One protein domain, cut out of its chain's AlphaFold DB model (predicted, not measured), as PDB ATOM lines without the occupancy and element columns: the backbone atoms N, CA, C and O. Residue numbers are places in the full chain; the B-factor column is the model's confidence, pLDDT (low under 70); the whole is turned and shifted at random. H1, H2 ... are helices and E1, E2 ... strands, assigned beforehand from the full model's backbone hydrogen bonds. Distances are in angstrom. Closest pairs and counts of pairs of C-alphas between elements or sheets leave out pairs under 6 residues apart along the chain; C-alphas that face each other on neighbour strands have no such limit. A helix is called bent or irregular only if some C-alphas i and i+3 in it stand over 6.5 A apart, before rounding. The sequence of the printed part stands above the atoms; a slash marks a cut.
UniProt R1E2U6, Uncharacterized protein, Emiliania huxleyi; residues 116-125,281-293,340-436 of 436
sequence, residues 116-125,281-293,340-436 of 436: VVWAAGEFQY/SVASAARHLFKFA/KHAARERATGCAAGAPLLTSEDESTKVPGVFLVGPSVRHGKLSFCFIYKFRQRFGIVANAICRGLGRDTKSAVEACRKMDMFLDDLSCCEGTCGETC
ATOM      1  N   VAL A 116      35.235  25.705  37.736       98.25
ATOM      2  CA  VAL A 116      34.289  25.315  36.688       98.25
ATOM      3  C   VAL A 116      32.884  25.624  37.171       98.25
ATOM      4  O   VAL A 116      32.487  25.185  38.240       98.25
ATOM      5  N   VAL A 117      32.121  26.362  36.370       98.31
ATOM      6  CA  VAL A 117      30.688  26.564  36.594       98.31
ATOM      7  C   VAL A 117      29.948  25.774  35.522       98.31
ATOM      8  O   VAL A 117      29.996  26.116  34.340       98.31
ATOM      9  N   TRP A 118      29.305  24.682  35.919       97.31
ATOM     10  CA  TRP A 118      28.533  23.824  35.033       97.31
ATOM     11  C   TRP A 118      27.141  24.422  34.805       97.31
ATOM     12  O   TRP A 118      26.334  24.525  35.727       97.31
ATOM     13  N   ALA A 119      26.860  24.819  33.563       95.31
ATOM     14  CA  ALA A 119      25.622  25.494  33.159       95.31
ATOM     15  C   ALA A 119      24.982  24.849  31.912       95.31
ATOM     16  O   ALA A 119      24.332  25.520  31.114       95.31
ATOM     17  N   ALA A 120      25.185  23.543  31.704       92.19
ATOM     18  CA  ALA A 120      24.777  22.854  30.472       92.19
ATOM     19  C   ALA A 120      23.269  22.516  30.388       92.19
ATOM     20  O   ALA A 120      22.809  22.005  29.362       92.19
ATOM     21  N   GLY A 121      22.500  22.820  31.441       89.38
ATOM     22  CA  GLY A 121      21.046  22.653  31.487       89.38
ATOM     23  C   GLY A 121      20.599  21.201  31.294       89.38
ATOM     24  O   GLY A 121      21.304  20.266  31.665       89.38
ATOM     25  N   GLU A 122      19.417  21.009  30.714       84.94
ATOM     26  CA  GLU A 122      18.817  19.675  30.545       84.94
ATOM     27  C   GLU A 122      18.220  19.423  29.156       84.94
ATOM     28  O   GLU A 122      18.105  18.277  28.742       84.94
ATOM     29  N   PHE A 123      17.927  20.479  28.387       85.75
ATOM     30  CA  PHE A 123      17.167  20.398  27.130       85.75
ATOM     31  C   PHE A 123      17.767  19.454  26.068       85.75
ATOM     32  O   PHE A 123      17.057  18.914  25.222       85.75
ATOM     33  N   GLN A 124      19.087  19.272  26.100       84.38
ATOM     34  CA  GLN A 124      19.841  18.437  25.160       84.38
ATOM     35  C   GLN A 124      19.732  16.937  25.484       84.38
ATOM     36  O   GLN A 124      20.113  16.107  24.663       84.38
ATOM     37  N   TYR A 125      19.190  16.612  26.661       85.38
ATOM     38  CA  TYR A 125      19.162  15.286  27.273       85.38
ATOM     39  C   TYR A 125      17.707  14.882  27.571       85.38
ATOM     40  O   TYR A 125      17.300  14.844  28.737       85.38
ATOM     41  N   SER A 281      21.971  17.460  32.197       88.06
ATOM     42  CA  SER A 281      23.393  17.384  31.811       88.06
ATOM     43  C   SER A 281      24.310  16.796  32.880       88.06
ATOM     44  O   SER A 281      25.357  16.245  32.553       88.06
ATOM     45  N   VAL A 282      23.944  16.925  34.156       90.06
ATOM     46  CA  VAL A 282      24.743  16.383  35.256       90.06
ATOM     47  C   VAL A 282      24.701  14.859  35.239       90.06
ATOM     48  O   VAL A 282      25.757  14.242  35.274       90.06
ATOM     49  N   ALA A 283      23.524  14.250  35.099       86.25
ATOM     50  CA  ALA A 283      23.405  12.799  34.990       86.25
ATOM     51  C   ALA A 283      24.028  12.267  33.686       86.25
ATOM     52  O   ALA A 283      24.766  11.284  33.725       86.25
ATOM     53  N   SER A 284      23.808  12.953  32.558       85.81
ATOM     54  CA  SER A 284      24.227  12.452  31.242       85.81
ATOM     55  C   SER A 284      25.704  12.711  30.895       85.81
ATOM     56  O   SER A 284      26.313  11.902  30.205       85.81
ATOM     57  N   ALA A 285      26.297  13.835  31.328       88.12
ATOM     58  CA  ALA A 285      27.606  14.296  30.829       88.12
ATOM     59  C   ALA A 285      28.613  14.722  31.914       88.12
ATOM     60  O   ALA A 285      29.810  14.807  31.642       88.12
ATOM     61  N   ALA A 286      28.158  14.993  33.139       91.69
ATOM     62  CA  ALA A 286      29.020  15.447  34.235       91.69
ATOM     63  C   ALA A 286      28.910  14.590  35.502       91.69
ATOM     64  O   ALA A 286      29.316  15.031  36.575       91.69
ATOM     65  N   ARG A 287      28.406  13.353  35.402       92.06
ATOM     66  CA  ARG A 287      28.159  12.492  36.570       92.06
ATOM     67  C   ARG A 287      29.425  12.260  37.386       92.06
ATOM     68  O   ARG A 287      29.383  12.216  38.609       92.06
ATOM     69  N   HIS A 288      30.579  12.164  36.729       93.12
ATOM     70  CA  HIS A 288      31.866  11.988  37.401       93.12
ATOM     71  C   HIS A 288      32.261  13.182  38.281       93.12
ATOM     72  O   HIS A 288      33.024  12.974  39.222       93.12
ATOM     73  N   LEU A 289      31.720  14.381  38.033       94.50
ATOM     74  CA  LEU A 289      32.011  15.605  38.786       94.50
ATOM     75  C   LEU A 289      31.130  15.803  40.019       94.50
ATOM     76  O   LEU A 289      31.451  16.660  40.838       94.50
ATOM     77  N   PHE A 290      30.041  15.047  40.171       94.81
ATOM     78  CA  PHE A 290      29.070  15.224  41.253       94.81
ATOM     79  C   PHE A 290      28.809  13.906  41.986       94.81
ATOM     80  O   PHE A 290      29.013  12.822  41.441       94.81
ATOM     81  N   LYS A 291      28.387  13.999  43.247       93.44
ATOM     82  CA  LYS A 291      27.897  12.863  44.034       93.44
ATOM     83  C   LYS A 291      26.374  12.882  44.024       93.44
ATOM     84  O   LYS A 291      25.796  13.961  44.112       93.44
ATOM     85  N   PHE A 292      25.727  11.724  43.958       90.00
ATOM     86  CA  PHE A 292      24.265  11.620  44.001       90.00
ATOM     87  C   PHE A 292      23.796  10.925  45.282       90.00
ATOM     88  O   PHE A 292      24.512  10.114  45.875       90.00
ATOM     89  N   ALA A 293      22.579  11.244  45.724       78.25
ATOM     90  CA  ALA A 293      21.969  10.569  46.864       78.25
ATOM     91  C   ALA A 293      21.794   9.067  46.564       78.25
ATOM     92  O   ALA A 293      21.184   8.701  45.562       78.25
ATOM     93  N   LYS A 340      23.440  16.067  56.703       33.19
ATOM     94  CA  LYS A 340      23.320  14.596  56.665       33.19
ATOM     95  C   LYS A 340      21.887  14.112  56.886       33.19
ATOM     96  O   LYS A 340      21.497  13.106  56.291       33.19
ATOM     97  N   HIS A 341      21.117  14.787  57.738       31.88
ATOM     98  CA  HIS A 341      19.717  14.451  57.995       31.88
ATOM     99  C   HIS A 341      18.792  14.884  56.847       31.88
ATOM    100  O   HIS A 341      17.923  14.101  56.465       31.88
ATOM    101  N   ALA A 342      19.027  16.046  56.229       35.97
ATOM    102  CA  ALA A 342      18.300  16.487  55.034       35.97
ATOM    103  C   ALA A 342      18.576  15.596  53.806       35.97
ATOM    104  O   ALA A 342      17.682  15.350  52.999       35.97
ATOM    105  N   ALA A 343      19.788  15.039  53.690       39.59
ATOM    106  CA  ALA A 343      20.168  14.120  52.613       39.59
ATOM    107  C   ALA A 343      19.600  12.689  52.762       39.59
ATOM    108  O   ALA A 343      19.776  11.866  51.860       39.59
ATOM    109  N   ARG A 344      18.955  12.358  53.895       32.28
ATOM    110  CA  ARG A 344      18.503  10.992  54.226       32.28
ATOM    111  C   ARG A 344      17.032  10.705  53.904       32.28
ATOM    112  O   ARG A 344      16.637   9.539  53.947       32.28
ATOM    113  N   GLU A 345      16.236  11.708  53.530       37.25
ATOM    114  CA  GLU A 345      14.947  11.472  52.869       37.25
ATOM    115  C   GLU A 345      15.212  11.035  51.418       37.25
ATOM    116  O   GLU A 345      15.884  11.736  50.662       37.25
ATOM    117  N   ARG A 346      14.706   9.864  51.000       37.28
ATOM    118  CA  ARG A 346      14.745   9.483  49.579       37.28
ATOM    119  C   ARG A 346      13.937  10.514  48.798       37.28
ATOM    120  O   ARG A 346      12.716  10.539  48.909       37.28
ATOM    121  N   ALA A 347      14.616  11.341  48.012       42.50
ATOM    122  CA  ALA A 347      13.967  12.276  47.109       42.50
ATOM    123  C   ALA A 347      13.019  11.515  46.164       42.50
ATOM    124  O   ALA A 347      13.435  10.594  45.459       42.50
ATOM    125  N   THR A 348      11.739  11.881  46.165       39.59
ATOM    126  CA  THR A 348      10.709  11.355  45.257       39.59
ATOM    127  C   THR A 348      10.402  12.368  44.150       39.59
ATOM    128  O   THR A 348      10.646  13.563  44.314       39.59
ATOM    129  N   GLY A 349       9.853  11.911  43.020       50.50
ATOM    130  CA  GLY A 349       9.435  12.796  41.921       50.50
ATOM    131  C   GLY A 349      10.608  13.403  41.142       50.50
ATOM    132  O   GLY A 349      11.649  12.765  40.983       50.50
ATOM    133  N   CYS A 350      10.469  14.646  40.669       47.25
ATOM    134  CA  CYS A 350      11.521  15.342  39.899       47.25
ATOM    135  C   CYS A 350      12.831  15.606  40.676       47.25
ATOM    136  O   CYS A 350      13.797  16.095  40.090       47.25
ATOM    137  N   ALA A 351      12.861  15.349  41.988       47.22
ATOM    138  CA  ALA A 351      14.053  15.479  42.827       47.22
ATOM    139  C   ALA A 351      14.905  14.193  42.872       47.22
ATOM    140  O   ALA A 351      16.064  14.238  43.287       47.22
ATOM    141  N   ALA A 352      14.360  13.051  42.434       55.00
ATOM    142  CA  ALA A 352      15.112  11.807  42.332       55.00
ATOM    143  C   ALA A 352      16.228  11.955  41.281       55.00
ATOM    144  O   ALA A 352      15.959  12.271  40.123       55.00
ATOM    145  N   GLY A 353      17.481  11.731  41.688       69.06
ATOM    146  CA  GLY A 353      18.640  11.824  40.793       69.06
ATOM    147  C   GLY A 353      19.260  13.219  40.662       69.06
ATOM    148  O   GLY A 353      20.050  13.436  39.748       69.06
ATOM    149  N   ALA A 354      18.954  14.163  41.557       81.44
ATOM    150  CA  ALA A 354      19.688  15.428  41.627       81.44
ATOM    151  C   ALA A 354      21.084  15.245  42.271       81.44
ATOM    152  O   ALA A 354      21.228  14.434  43.195       81.44
ATOM    153  N   PRO A 355      22.116  15.985  41.818       90.31
ATOM    154  CA  PRO A 355      23.423  15.974  42.465       90.31
ATOM    155  C   PRO A 355      23.356  16.613  43.858       90.31
ATOM    156  O   PRO A 355      22.623  17.575  44.081       90.31
ATOM    157  N   LEU A 356      24.159  16.097  44.785       92.31
ATOM    158  CA  LEU A 356      24.369  16.675  46.108       92.31
ATOM    159  C   LEU A 356      25.305  17.879  45.998       92.31
ATOM    160  O   LEU A 356      26.452  17.747  45.548       92.31
ATOM    161  N   LEU A 357      24.817  19.030  46.447       95.31
ATOM    162  CA  LEU A 357      25.526  20.304  46.422       95.31
ATOM    163  C   LEU A 357      25.725  20.843  47.839       95.31
ATOM    164  O   LEU A 357      24.926  20.559  48.730       95.31
ATOM    165  N   THR A 358      26.770  21.643  48.032       96.25
ATOM    166  CA  THR A 358      26.924  22.467  49.238       96.25
ATOM    167  C   THR A 358      25.901  23.603  49.237       96.25
ATOM    168  O   THR A 358      25.293  23.909  48.206       96.25
ATOM    169  N   SER A 359      25.766  24.320  50.358       95.06
ATOM    170  CA  SER A 359      24.941  25.534  50.444       95.06
ATOM    171  C   SER A 359      25.342  26.640  49.458       95.06
ATOM    172  O   SER A 359      24.601  27.610  49.311       95.06
ATOM    173  N   GLU A 360      26.492  26.517  48.785       96.81
ATOM    174  CA  GLU A 360      26.998  27.461  47.784       96.81
ATOM    175  C   GLU A 360      26.873  26.959  46.336       96.81
ATOM    176  O   GLU A 360      27.461  27.537  45.424       96.81
ATOM    177  N   ASP A 361      26.094  25.895  46.122       97.25
ATOM    178  CA  ASP A 361      25.918  25.200  44.837       97.25
ATOM    179  C   ASP A 361      27.202  24.545  44.298       97.25
ATOM    180  O   ASP A 361      27.324  24.260  43.104       97.25
ATOM    181  N   GLU A 362      28.168  24.281  45.178       97.88
ATOM    182  CA  GLU A 362      29.400  23.569  44.849       97.88
ATOM    183  C   GLU A 362      29.179  22.054  44.869       97.88
ATOM    184  O   GLU A 362      28.392  21.528  45.657       97.88
ATOM    185  N   SER A 363      29.895  21.328  44.017       97.38
ATOM    186  CA  SER A 363      29.942  19.874  44.050       97.38
ATOM    187  C   SER A 363      30.488  19.386  45.388       97.38
ATOM    188  O   SER A 363      31.603  19.709  45.785       97.38
ATOM    189  N   THR A 364      29.744  18.487  46.031       96.31
ATOM    190  CA  THR A 364      30.209  17.758  47.225       96.31
ATOM    191  C   THR A 364      31.266  16.690  46.916       96.31
ATOM    192  O   THR A 364      31.769  16.036  47.828       96.31
ATOM    193  N   LYS A 365      31.591  16.474  45.634       96.06
ATOM    194  CA  LYS A 365      32.581  15.491  45.174       96.06
ATOM    195  C   LYS A 365      33.886  16.133  44.721       96.06
ATOM    196  O   LYS A 365      34.949  15.574  44.966       96.06
ATOM    197  N   VAL A 366      33.803  17.256  44.011       96.25
ATOM    198  CA  VAL A 366      34.956  17.898  43.369       96.25
ATOM    199  C   VAL A 366      34.966  19.388  43.721       96.25
ATOM    200  O   VAL A 366      34.263  20.161  43.063       96.25
ATOM    201  N   PRO A 367      35.763  19.805  44.724       96.00
ATOM    202  CA  PRO A 367      35.908  21.213  45.084       96.00
ATOM    203  C   PRO A 367      36.346  22.060  43.886       96.00
ATOM    204  O   PRO A 367      37.200  21.650  43.100       96.00
ATOM    205  N   GLY A 368      35.761  23.241  43.741       96.88
ATOM    206  CA  GLY A 368      35.958  24.176  42.641       96.88
ATOM    207  C   GLY A 368      35.033  23.966  41.436       96.88
ATOM    208  O   GLY A 368      35.117  24.743  40.477       96.88
ATOM    209  N   VAL A 369      34.154  22.956  41.465       98.25
ATOM    210  CA  VAL A 369      33.089  22.746  40.471       98.25
ATOM    211  C   VAL A 369      31.747  23.186  41.054       98.25
ATOM    212  O   VAL A 369      31.304  22.634  42.050       98.25
ATOM    213  N   PHE A 370      31.065  24.122  40.403       98.50
ATOM    214  CA  PHE A 370      29.758  24.647  40.811       98.50
ATOM    215  C   PHE A 370      28.673  24.282  39.799       98.50
ATOM    216  O   PHE A 370      28.960  24.143  38.608       98.50
ATOM    217  N   LEU A 371      27.421  24.171  40.244       97.56
ATOM    218  CA  LEU A 371      26.250  23.981  39.386       97.56
ATOM    219  C   LEU A 371      25.375  25.236  39.392       97.56
ATOM    220  O   LEU A 371      25.059  25.770  40.446       97.56
ATOM    221  N   VAL A 372      24.926  25.684  38.219       96.62
ATOM    222  CA  VAL A 372      23.962  26.791  38.104       96.62
ATOM    223  C   VAL A 372      22.821  26.452  37.150       96.62
ATOM    224  O   VAL A 372      22.931  25.577  36.290       96.62
ATOM    225  N   GLY A 373      21.719  27.193  37.270       93.19
ATOM    226  CA  GLY A 373      20.575  27.091  36.369       93.19
ATOM    227  C   GLY A 373      19.477  26.141  36.867       93.19
ATOM    228  O   GLY A 373      19.411  25.830  38.057       93.19
ATOM    229  N   PRO A 374      18.592  25.674  35.967       89.44
ATOM    230  CA  PRO A 374      17.354  24.991  36.341       89.44
ATOM    231  C   PRO A 374      17.556  23.604  36.957       89.44
ATOM    232  O   PRO A 374      16.588  23.025  37.448       89.44
ATOM    233  N   SER A 375      18.781  23.075  36.956       88.31
ATOM    234  CA  SER A 375      19.135  21.781  37.550       88.31
ATOM    235  C   SER A 375      19.514  21.868  39.035       88.31
ATOM    236  O   SER A 375      19.646  20.829  39.672       88.31
ATOM    237  N   VAL A 376      19.664  23.072  39.605       91.31
ATOM    238  CA  VAL A 376      19.973  23.244  41.036       91.31
ATOM    239  C   VAL A 376      18.782  22.805  41.892       91.31
ATOM    240  O   VAL A 376      17.625  23.156  41.618       91.31
ATOM    241  N   ARG A 377      19.061  22.018  42.932       88.50
ATOM    242  CA  ARG A 377      18.081  21.488  43.887       88.50
ATOM    243  C   ARG A 377      18.668  21.543  45.295       88.50
ATOM    244  O   ARG A 377      19.836  21.220  45.469       88.50
ATOM    245  N   HIS A 378      17.838  21.902  46.272       88.19
ATOM    246  CA  HIS A 378      18.175  21.902  47.700       88.19
ATOM    247  C   HIS A 378      17.010  21.309  48.489       88.19
ATOM    248  O   HIS A 378      15.963  21.942  48.622       88.19
ATOM    249  N   GLY A 379      17.147  20.065  48.957       82.25
ATOM    250  CA  GLY A 379      16.037  19.328  49.568       82.25
ATOM    251  C   GLY A 379      14.823  19.251  48.631       82.25
ATOM    252  O   GLY A 379      14.926  18.763  47.507       82.25
ATOM    253  N   LYS A 380      13.674  19.776  49.077       75.75
ATOM    254  CA  LYS A 380      12.426  19.847  48.285       75.75
ATOM    255  C   LYS A 380      12.364  21.063  47.347       75.75
ATOM    256  O   LYS A 380      11.457  21.164  46.518       75.75
ATOM    257  N   LEU A 381      13.321  21.990  47.447       80.50
ATOM    258  CA  LEU A 381      13.338  23.212  46.653       80.50
ATOM    259  C   LEU A 381      13.891  22.960  45.252       80.50
ATOM    260  O   LEU A 381      15.011  22.482  45.060       80.50
ATOM    261  N   SER A 382      13.088  23.357  44.266       82.31
ATOM    262  CA  SER A 382      13.432  23.323  42.852       82.31
ATOM    263  C   SER A 382      13.629  24.731  42.307       82.31
ATOM    264  O   SER A 382      12.758  25.597  42.424       82.31
ATOM    265  N   PHE A 383      14.773  24.941  41.662       87.00
ATOM    266  CA  PHE A 383      15.141  26.195  41.015       87.00
ATOM    267  C   PHE A 383      14.843  26.163  39.511       87.00
ATOM    268  O   PHE A 383      15.599  26.697  38.720       87.00
ATOM    269  N   CYS A 384      13.745  25.538  39.078       82.06
ATOM    270  CA  CYS A 384      13.419  25.361  37.655       82.06
ATOM    271  C   CYS A 384      13.009  26.647  36.900       82.06
ATOM    272  O   CYS A 384      12.909  26.624  35.674       82.06
ATOM    273  N   PHE A 385      12.803  27.775  37.592       85.38
ATOM    274  CA  PHE A 385      12.445  29.063  36.983       85.38
ATOM    275  C   PHE A 385      13.590  30.074  37.042       85.38
ATOM    276  O   PHE A 385      14.304  30.140  38.043       85.38
ATOM    277  N   ILE A 386      13.693  30.923  36.010       90.56
ATOM    278  CA  ILE A 386      14.722  31.972  35.883       90.56
ATOM    279  C   ILE A 386      14.791  32.847  37.129       90.56
ATOM    280  O   ILE A 386      15.857  32.959  37.730       90.56
ATOM    281  N   TYR A 387      13.655  33.393  37.573       86.25
ATOM    282  CA  TYR A 387      13.619  34.240  38.765       86.25
ATOM    283  C   TYR A 387      14.089  33.542  40.043       86.25
ATOM    284  O   TYR A 387      14.449  34.251  40.973       86.25
ATOM    285  N   LYS A 388      14.098  32.201  40.103       88.19
ATOM    286  CA  LYS A 388      14.638  31.432  41.232       88.19
ATOM    287  C   LYS A 388      16.133  31.188  41.059       88.19
ATOM    288  O   LYS A 388      16.921  31.649  41.880       88.19
ATOM    289  N   PHE A 389      16.548  30.485  39.996       92.81
ATOM    290  CA  PHE A 389      17.958  30.090  39.857       92.81
ATOM    291  C   PHE A 389      18.897  31.285  39.686       92.81
ATOM    292  O   PHE A 389      20.050  31.208  40.101       92.81
ATOM    293  N   ARG A 390      18.430  32.413  39.128       93.81
ATOM    294  CA  ARG A 390      19.279  33.606  38.974       93.81
ATOM    295  C   ARG A 390      19.737  34.181  40.313       93.81
ATOM    296  O   ARG A 390      20.803  34.783  40.381       93.81
ATOM    297  N   GLN A 391      18.958  33.984  41.382       93.06
ATOM    298  CA  GLN A 391      19.295  34.489  42.717       93.06
ATOM    299  C   GLN A 391      20.488  33.755  43.330       93.06
ATOM    300  O   GLN A 391      21.071  34.209  44.311       93.06
ATOM    301  N   ARG A 392      20.868  32.620  42.739       95.88
ATOM    302  CA  ARG A 392      22.009  31.813  43.150       95.88
ATOM    303  C   ARG A 392      23.309  32.194  42.438       95.88
ATOM    304  O   ARG A 392      24.384  31.831  42.900       95.88
ATOM    305  N   PHE A 393      23.257  32.998  41.371       96.44
ATOM    306  CA  PHE A 393      24.469  33.443  40.668       96.44
ATOM    307  C   PHE A 393      25.419  34.224  41.583       96.44
ATOM    308  O   PHE A 393      26.630  34.005  41.540       96.44
ATOM    309  N   GLY A 394      24.876  35.089  42.448       96.38
ATOM    310  CA  GLY A 394      25.663  35.826  43.436       96.38
ATOM    311  C   GLY A 394      26.342  34.920  44.469       96.38
ATOM    312  O   GLY A 394      27.455  35.222  44.892       96.38
ATOM    313  N   ILE A 395      25.718  33.790  44.819       97.56
ATOM    314  CA  ILE A 395      26.252  32.798  45.763       97.56
ATOM    315  C   ILE A 395      27.515  32.150  45.190       97.56
ATOM    316  O   ILE A 395      28.585  32.240  45.790       97.56
ATOM    317  N   VAL A 396      27.411  31.595  43.979       98.25
ATOM    318  CA  VAL A 396      28.539  30.957  43.282       98.25
ATOM    319  C   VAL A 396      29.662  31.963  43.012       98.25
ATOM    320  O   VAL A 396      30.835  31.674  43.249       98.25
ATOM    321  N   ALA A 397      29.323  33.177  42.566       97.81
ATOM    322  CA  ALA A 397      30.311  34.229  42.339       97.81
ATOM    323  C   ALA A 397      31.046  34.626  43.632       97.81
ATOM    324  O   ALA A 397      32.262  34.822  43.613       97.81
ATOM    325  N   ASN A 398      30.333  34.713  44.760       98.12
ATOM    326  CA  ASN A 398      30.924  34.988  46.067       98.12
ATOM    327  C   ASN A 398      31.887  33.875  46.505       98.12
ATOM    328  O   ASN A 398      33.002  34.186  46.924       98.12
ATOM    329  N   ALA A 399      31.498  32.604  46.375       98.19
ATOM    330  CA  ALA A 399      32.351  31.462  46.707       98.19
ATOM    331  C   ALA A 399      33.663  31.481  45.903       98.19
ATOM    332  O   ALA A 399      34.754  31.449  46.479       98.19
ATOM    333  N   ILE A 400      33.569  31.662  44.580       98.31
ATOM    334  CA  ILE A 400      34.737  31.753  43.693       98.31
ATOM    335  C   ILE A 400      35.627  32.945  44.071       98.31
ATOM    336  O   ILE A 400      36.840  32.796  44.197       98.31
ATOM    337  N   CYS A 401      35.058  34.135  44.274       98.12
ATOM    338  CA  CYS A 401      35.831  35.331  44.615       98.12
ATOM    339  C   CYS A 401      36.544  35.210  45.971       98.12
ATOM    340  O   CYS A 401      37.714  35.592  46.068       98.12
ATOM    341  N   ARG A 402      35.896  34.626  46.988       97.12
ATOM    342  CA  ARG A 402      36.534  34.337  48.284       97.12
ATOM    343  C   ARG A 402      37.670  33.329  48.133       97.12
ATOM    344  O   ARG A 402      38.763  33.581  48.632       97.12
ATOM    345  N   GLY A 403      37.468  32.262  47.356       95.25
ATOM    346  CA  GLY A 403      38.523  31.299  47.010       95.25
ATOM    347  C   GLY A 403      39.674  31.895  46.184       95.25
ATOM    348  O   GLY A 403      40.744  31.302  46.071       95.25
ATOM    349  N   LEU A 404      39.486  33.086  45.609       96.31
ATOM    350  CA  LEU A 404      40.523  33.881  44.943       96.31
ATOM    351  C   LEU A 404      41.156  34.949  45.850       96.31
ATOM    352  O   LEU A 404      41.952  35.753  45.360       96.31
ATOM    353  N   GLY A 405      40.797  34.994  47.136       96.81
ATOM    354  CA  GLY A 405      41.290  35.987  48.092       96.81
ATOM    355  C   GLY A 405      40.766  37.404  47.837       96.81
ATOM    356  O   GLY A 405      41.458  38.377  48.133       96.81
ATOM    357  N   ARG A 406      39.579  37.550  47.234       97.19
ATOM    358  CA  ARG A 406      38.936  38.853  46.997       97.19
ATOM    359  C   ARG A 406      37.941  39.173  48.112       97.19
ATOM    360  O   ARG A 406      37.187  38.298  48.527       97.19
ATOM    361  N   ASP A 407      37.902  40.433  48.543       96.94
ATOM    362  CA  ASP A 407      36.814  40.936  49.386       96.94
ATOM    363  C   ASP A 407      35.540  41.102  48.548       96.94
ATOM    364  O   ASP A 407      35.559  41.707  47.474       96.94
ATOM    365  N   THR A 408      34.438  40.536  49.033       97.19
ATOM    366  CA  THR A 408      33.151  40.469  48.335       97.19
ATOM    367  C   THR A 408      32.028  41.193  49.069       97.19
ATOM    368  O   THR A 408      30.925  41.264  48.529       97.19
ATOM    369  N   LYS A 409      32.269  41.761  50.261       96.69
ATOM    370  CA  LYS A 409      31.209  42.306  51.135       96.69
ATOM    371  C   LYS A 409      30.290  43.299  50.419       96.69
ATOM    372  O   LYS A 409      29.075  43.118  50.403       96.69
ATOM    373  N   SER A 410      30.869  44.298  49.753       95.88
ATOM    374  CA  SER A 410      30.107  45.324  49.028       95.88
ATOM    375  C   SER A 410      29.326  44.759  47.834       95.88
ATOM    376  O   SER A 410      28.192  45.169  47.585       95.88
ATOM    377  N   ALA A 411      29.898  43.788  47.115       95.06
ATOM    378  CA  ALA A 411      29.240  43.125  45.993       95.06
ATOM    379  C   ALA A 411      28.062  42.257  46.462       95.06
ATOM    380  O   ALA A 411      26.988  42.309  45.866       95.06
ATOM    381  N   VAL A 412      28.227  41.521  47.566       96.44
ATOM    382  CA  VAL A 412      27.157  40.725  48.186       96.44
ATOM    383  C   VAL A 412      25.997  41.624  48.615       96.44
ATOM    384  O   VAL A 412      24.845  41.337  48.291       96.44
ATOM    385  N   GLU A 413      26.277  42.746  49.281       95.50
ATOM    386  CA  GLU A 413      25.246  43.722  49.655       95.50
ATOM    387  C   GLU A 413      24.502  44.288  48.440       95.50
ATOM    388  O   GLU A 413      23.282  44.473  48.489       95.50
ATOM    389  N   ALA A 414      25.211  44.554  47.341       92.94
ATOM    390  CA  ALA A 414      24.596  44.995  46.095       92.94
ATOM    391  C   ALA A 414      23.680  43.910  45.506       92.94
ATOM    392  O   ALA A 414      22.525  44.200  45.200       92.94
ATOM    393  N   CYS A 415      24.139  42.656  45.421       92.56
ATOM    394  CA  CYS A 415      23.331  41.545  44.913       92.56
ATOM    395  C   CYS A 415      22.071  41.303  45.761       92.56
ATOM    396  O   CYS A 415      21.006  41.057  45.198       92.56
ATOM    397  N   ARG A 416      22.147  41.442  47.092       91.94
ATOM    398  CA  ARG A 416      20.966  41.364  47.975       91.94
ATOM    399  C   ARG A 416      19.945  42.456  47.675       91.94
ATOM    400  O   ARG A 416      18.755  42.174  47.581       91.94
ATOM    401  N   LYS A 417      20.396  43.698  47.472       90.25
ATOM    402  CA  LYS A 417      19.515  44.825  47.104       90.25
ATOM    403  C   LYS A 417      18.833  44.623  45.746       90.25
ATOM    404  O   LYS A 417      17.785  45.219  45.513       90.25
ATOM    405  N   MET A 418      19.427  43.808  44.876       87.75
ATOM    406  CA  MET A 418      18.955  43.511  43.521       87.75
ATOM    407  C   MET A 418      18.103  42.236  43.424       87.75
ATOM    408  O   MET A 418      17.748  41.861  42.310       87.75
ATOM    409  N   ASP A 419      17.795  41.565  44.542       87.50
ATOM    410  CA  ASP A 419      17.110  40.259  44.540       87.50
ATOM    411  C   ASP A 419      17.887  39.197  43.722       87.50
ATOM    412  O   ASP A 419      17.334  38.427  42.938       87.50
ATOM    413  N   MET A 420      19.221  39.210  43.849       90.81
ATOM    414  CA  MET A 420      20.164  38.326  43.141       90.81
ATOM    415  C   MET A 420      21.090  37.541  44.088       90.81
ATOM    416  O   MET A 420      22.156  37.079  43.677       90.81
ATOM    417  N   PHE A 421      20.718  37.429  45.366       93.94
ATOM    418  CA  PHE A 421      21.503  36.723  46.380       93.94
ATOM    419  C   PHE A 421      20.579  36.035  47.388       93.94
ATOM    420  O   PHE A 421      20.196  36.631  48.395       93.94
ATOM    421  N   LEU A 422      20.213  34.790  47.090       92.62
ATOM    422  CA  LEU A 422      19.377  33.954  47.949       92.62
ATOM    423  C   LEU A 422      20.235  32.893  48.626       92.62
ATOM    424  O   LEU A 422      20.534  31.875  48.010       92.62
ATOM    425  N   ASP A 423      20.638  33.134  49.867       90.12
ATOM    426  CA  ASP A 423      21.410  32.215  50.713       90.12
ATOM    427  C   ASP A 423      20.574  31.562  51.819       90.12
ATOM    428  O   ASP A 423      20.851  30.424  52.189       90.12
ATOM    429  N   ASP A 424      19.532  32.240  52.301       86.31
ATOM    430  CA  ASP A 424      18.564  31.673  53.237       86.31
ATOM    431  C   ASP A 424      17.407  30.992  52.496       86.31
ATOM    432  O   ASP A 424      16.538  31.636  51.902       86.31
ATOM    433  N   LEU A 425      17.395  29.661  52.542       82.31
ATOM    434  CA  LEU A 425      16.380  28.829  51.901       82.31
ATOM    435  C   LEU A 425      15.171  28.536  52.798       82.31
ATOM    436  O   LEU A 425      14.167  28.032  52.289       82.31
ATOM    437  N   SER A 426      15.218  28.880  54.091       74.62
ATOM    438  CA  SER A 426      14.101  28.647  55.021       74.62
ATOM    439  C   SER A 426      12.844  29.423  54.614       74.62
ATOM    440  O   SER A 426      11.723  28.939  54.742       74.62
ATOM    441  N   CYS A 427      13.024  30.593  53.994       57.88
ATOM    442  CA  CYS A 427      11.934  31.413  53.469       57.88
ATOM    443  C   CYS A 427      11.188  30.781  52.275       57.88
ATOM    444  O   CYS A 427      10.131  31.271  51.875       57.88
ATOM    445  N   CYS A 428      11.732  29.710  51.687       56.47
ATOM    446  CA  CYS A 428      11.175  29.059  50.504       56.47
ATOM    447  C   CYS A 428      10.335  27.812  50.825       56.47
ATOM    448  O   CYS A 428       9.706  27.270  49.904       56.47
ATOM    449  N   GLU A 429      10.295  27.370  52.090       48.41
ATOM    450  CA  GLU A 429       9.489  26.239  52.567       48.41
ATOM    451  C   GLU A 429       7.993  26.520  52.334       48.41
ATOM    452  O   GLU A 429       7.340  27.252  53.068       48.41
ATOM    453  N   GLY A 430       7.453  25.990  51.233       43.84
ATOM    454  CA  GLY A 430       6.060  26.198  50.812       43.84
ATOM    455  C   GLY A 430       5.883  26.659  49.362       43.84
ATOM    456  O   GLY A 430       4.761  26.682  48.862       43.84
ATOM    457  N   THR A 431       6.965  26.995  48.644       43.50
ATOM    458  CA  THR A 431       6.879  27.449  47.236       43.50
ATOM    459  C   THR A 431       7.190  26.378  46.188       43.50
ATOM    460  O   THR A 431       6.886  26.582  45.011       43.50
ATOM    461  N   CYS A 432       7.776  25.249  46.587       46.91
ATOM    462  CA  CYS A 432       8.039  24.080  45.747       46.91
ATOM    463  C   CYS A 432       8.066  22.839  46.640       46.91
ATOM    464  O   CYS A 432       8.814  22.829  47.613       46.91
ATOM    465  N   GLY A 433       7.286  21.803  46.319       35.62
ATOM    466  CA  GLY A 433       7.440  20.538  47.039       35.62
ATOM    467  C   GLY A 433       6.445  19.421  46.755       35.62
ATOM    468  O   GLY A 433       6.816  18.275  46.959       35.62
ATOM    469  N   GLU A 434       5.223  19.684  46.280       34.66
ATOM    470  CA  GLU A 434       4.185  18.629  46.348       34.66
ATOM    471  C   GLU A 434       3.607  18.169  45.005       34.66
ATOM    472  O   GLU A 434       2.823  17.225  44.968       34.66
ATOM    473  N   THR A 435       4.010  18.773  43.887       34.31
ATOM    474  CA  THR A 435       3.447  18.458  42.558       34.31
ATOM    475  C   THR A 435       4.496  18.384  41.446       34.31
ATOM    476  O   THR A 435       4.197  18.716  40.305       34.31
ATOM    477  N   CYS A 436       5.729  17.963  41.749       30.52
ATOM    478  CA  CYS A 436       6.749  17.686  40.729       30.52
ATOM    479  C   CYS A 436       7.005  16.192  40.551       30.52
ATOM    480  O   CYS A 436       7.570  15.566  41.472       30.52
TER     481      CYS A 436
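Overview. This is residues 116 to 125, 281 to 293 and 340 to 436 of the 436 residues of an uncharacterized protein of Emiliania huxleyi (UniProt R1E2U6). There is little regular structure: a small sheet, E1 and E2, sits among long loops on one side of long helix H2, and H3 runs back beside H2 on the other. Short H1 lies beyond the sheet. The 120 printed residues include two named parallel strands and three named helices, in the order E1, H1, E2, H2, H3. It is mostly helix, with 38 residues in named elements, and compact: radius of gyration of the C-alphas 14.3 A, spans 39 by 32 by 31 A.

Along the chain. E1, residues 116 to 118, begins at C-alpha (34.289, 25.315, 36.688); E2 is residues 369 to 371. H2, residues 386 to 403, is 26.3 A long and only just irregular: C-alphas 391 and 394 are 6.55 A apart. H3, residues 409 to 417, 12.6 A, ends at C-alpha (19.515, 44.825, 47.104). H1 is residues 281 to 285.

Arrangement. E1 and E2 are parallel at 25 degrees; N 118 and O 370 are 2.8 A apart, within hydrogen-bond range. The closest C-alphas of E2 and H2, Phe 370 and Val 396, are 6.9 A apart. H2, with residues 394 to 398 alone, only just touches H3, with 3 pairs of C-alphas within 8 A, the closest Gly 394 and Cys 415 at 6.4 A; they form a helical hairpin, a shallow tilt of 4 degrees, opposite ways. H1 is apart from H2 and H3. Every O i to N i+4 pair is within hydrogen-bond range in H1 and H3, and 9 of 14 in H2.

Size, cuts and confidence. The farthest C-alphas, Gly 405 and Thr 435, are 42.1 A apart. The printed part has two cuts: one between residues 125 and 281, whose C-alphas are 6.5 A apart across the gap, and one between residues 293 and 340, whose C-alphas are 10.7 A apart. The link E2 to H2 is long. Residues 340 to 353 and 427 to 436 have pLDDT under 70.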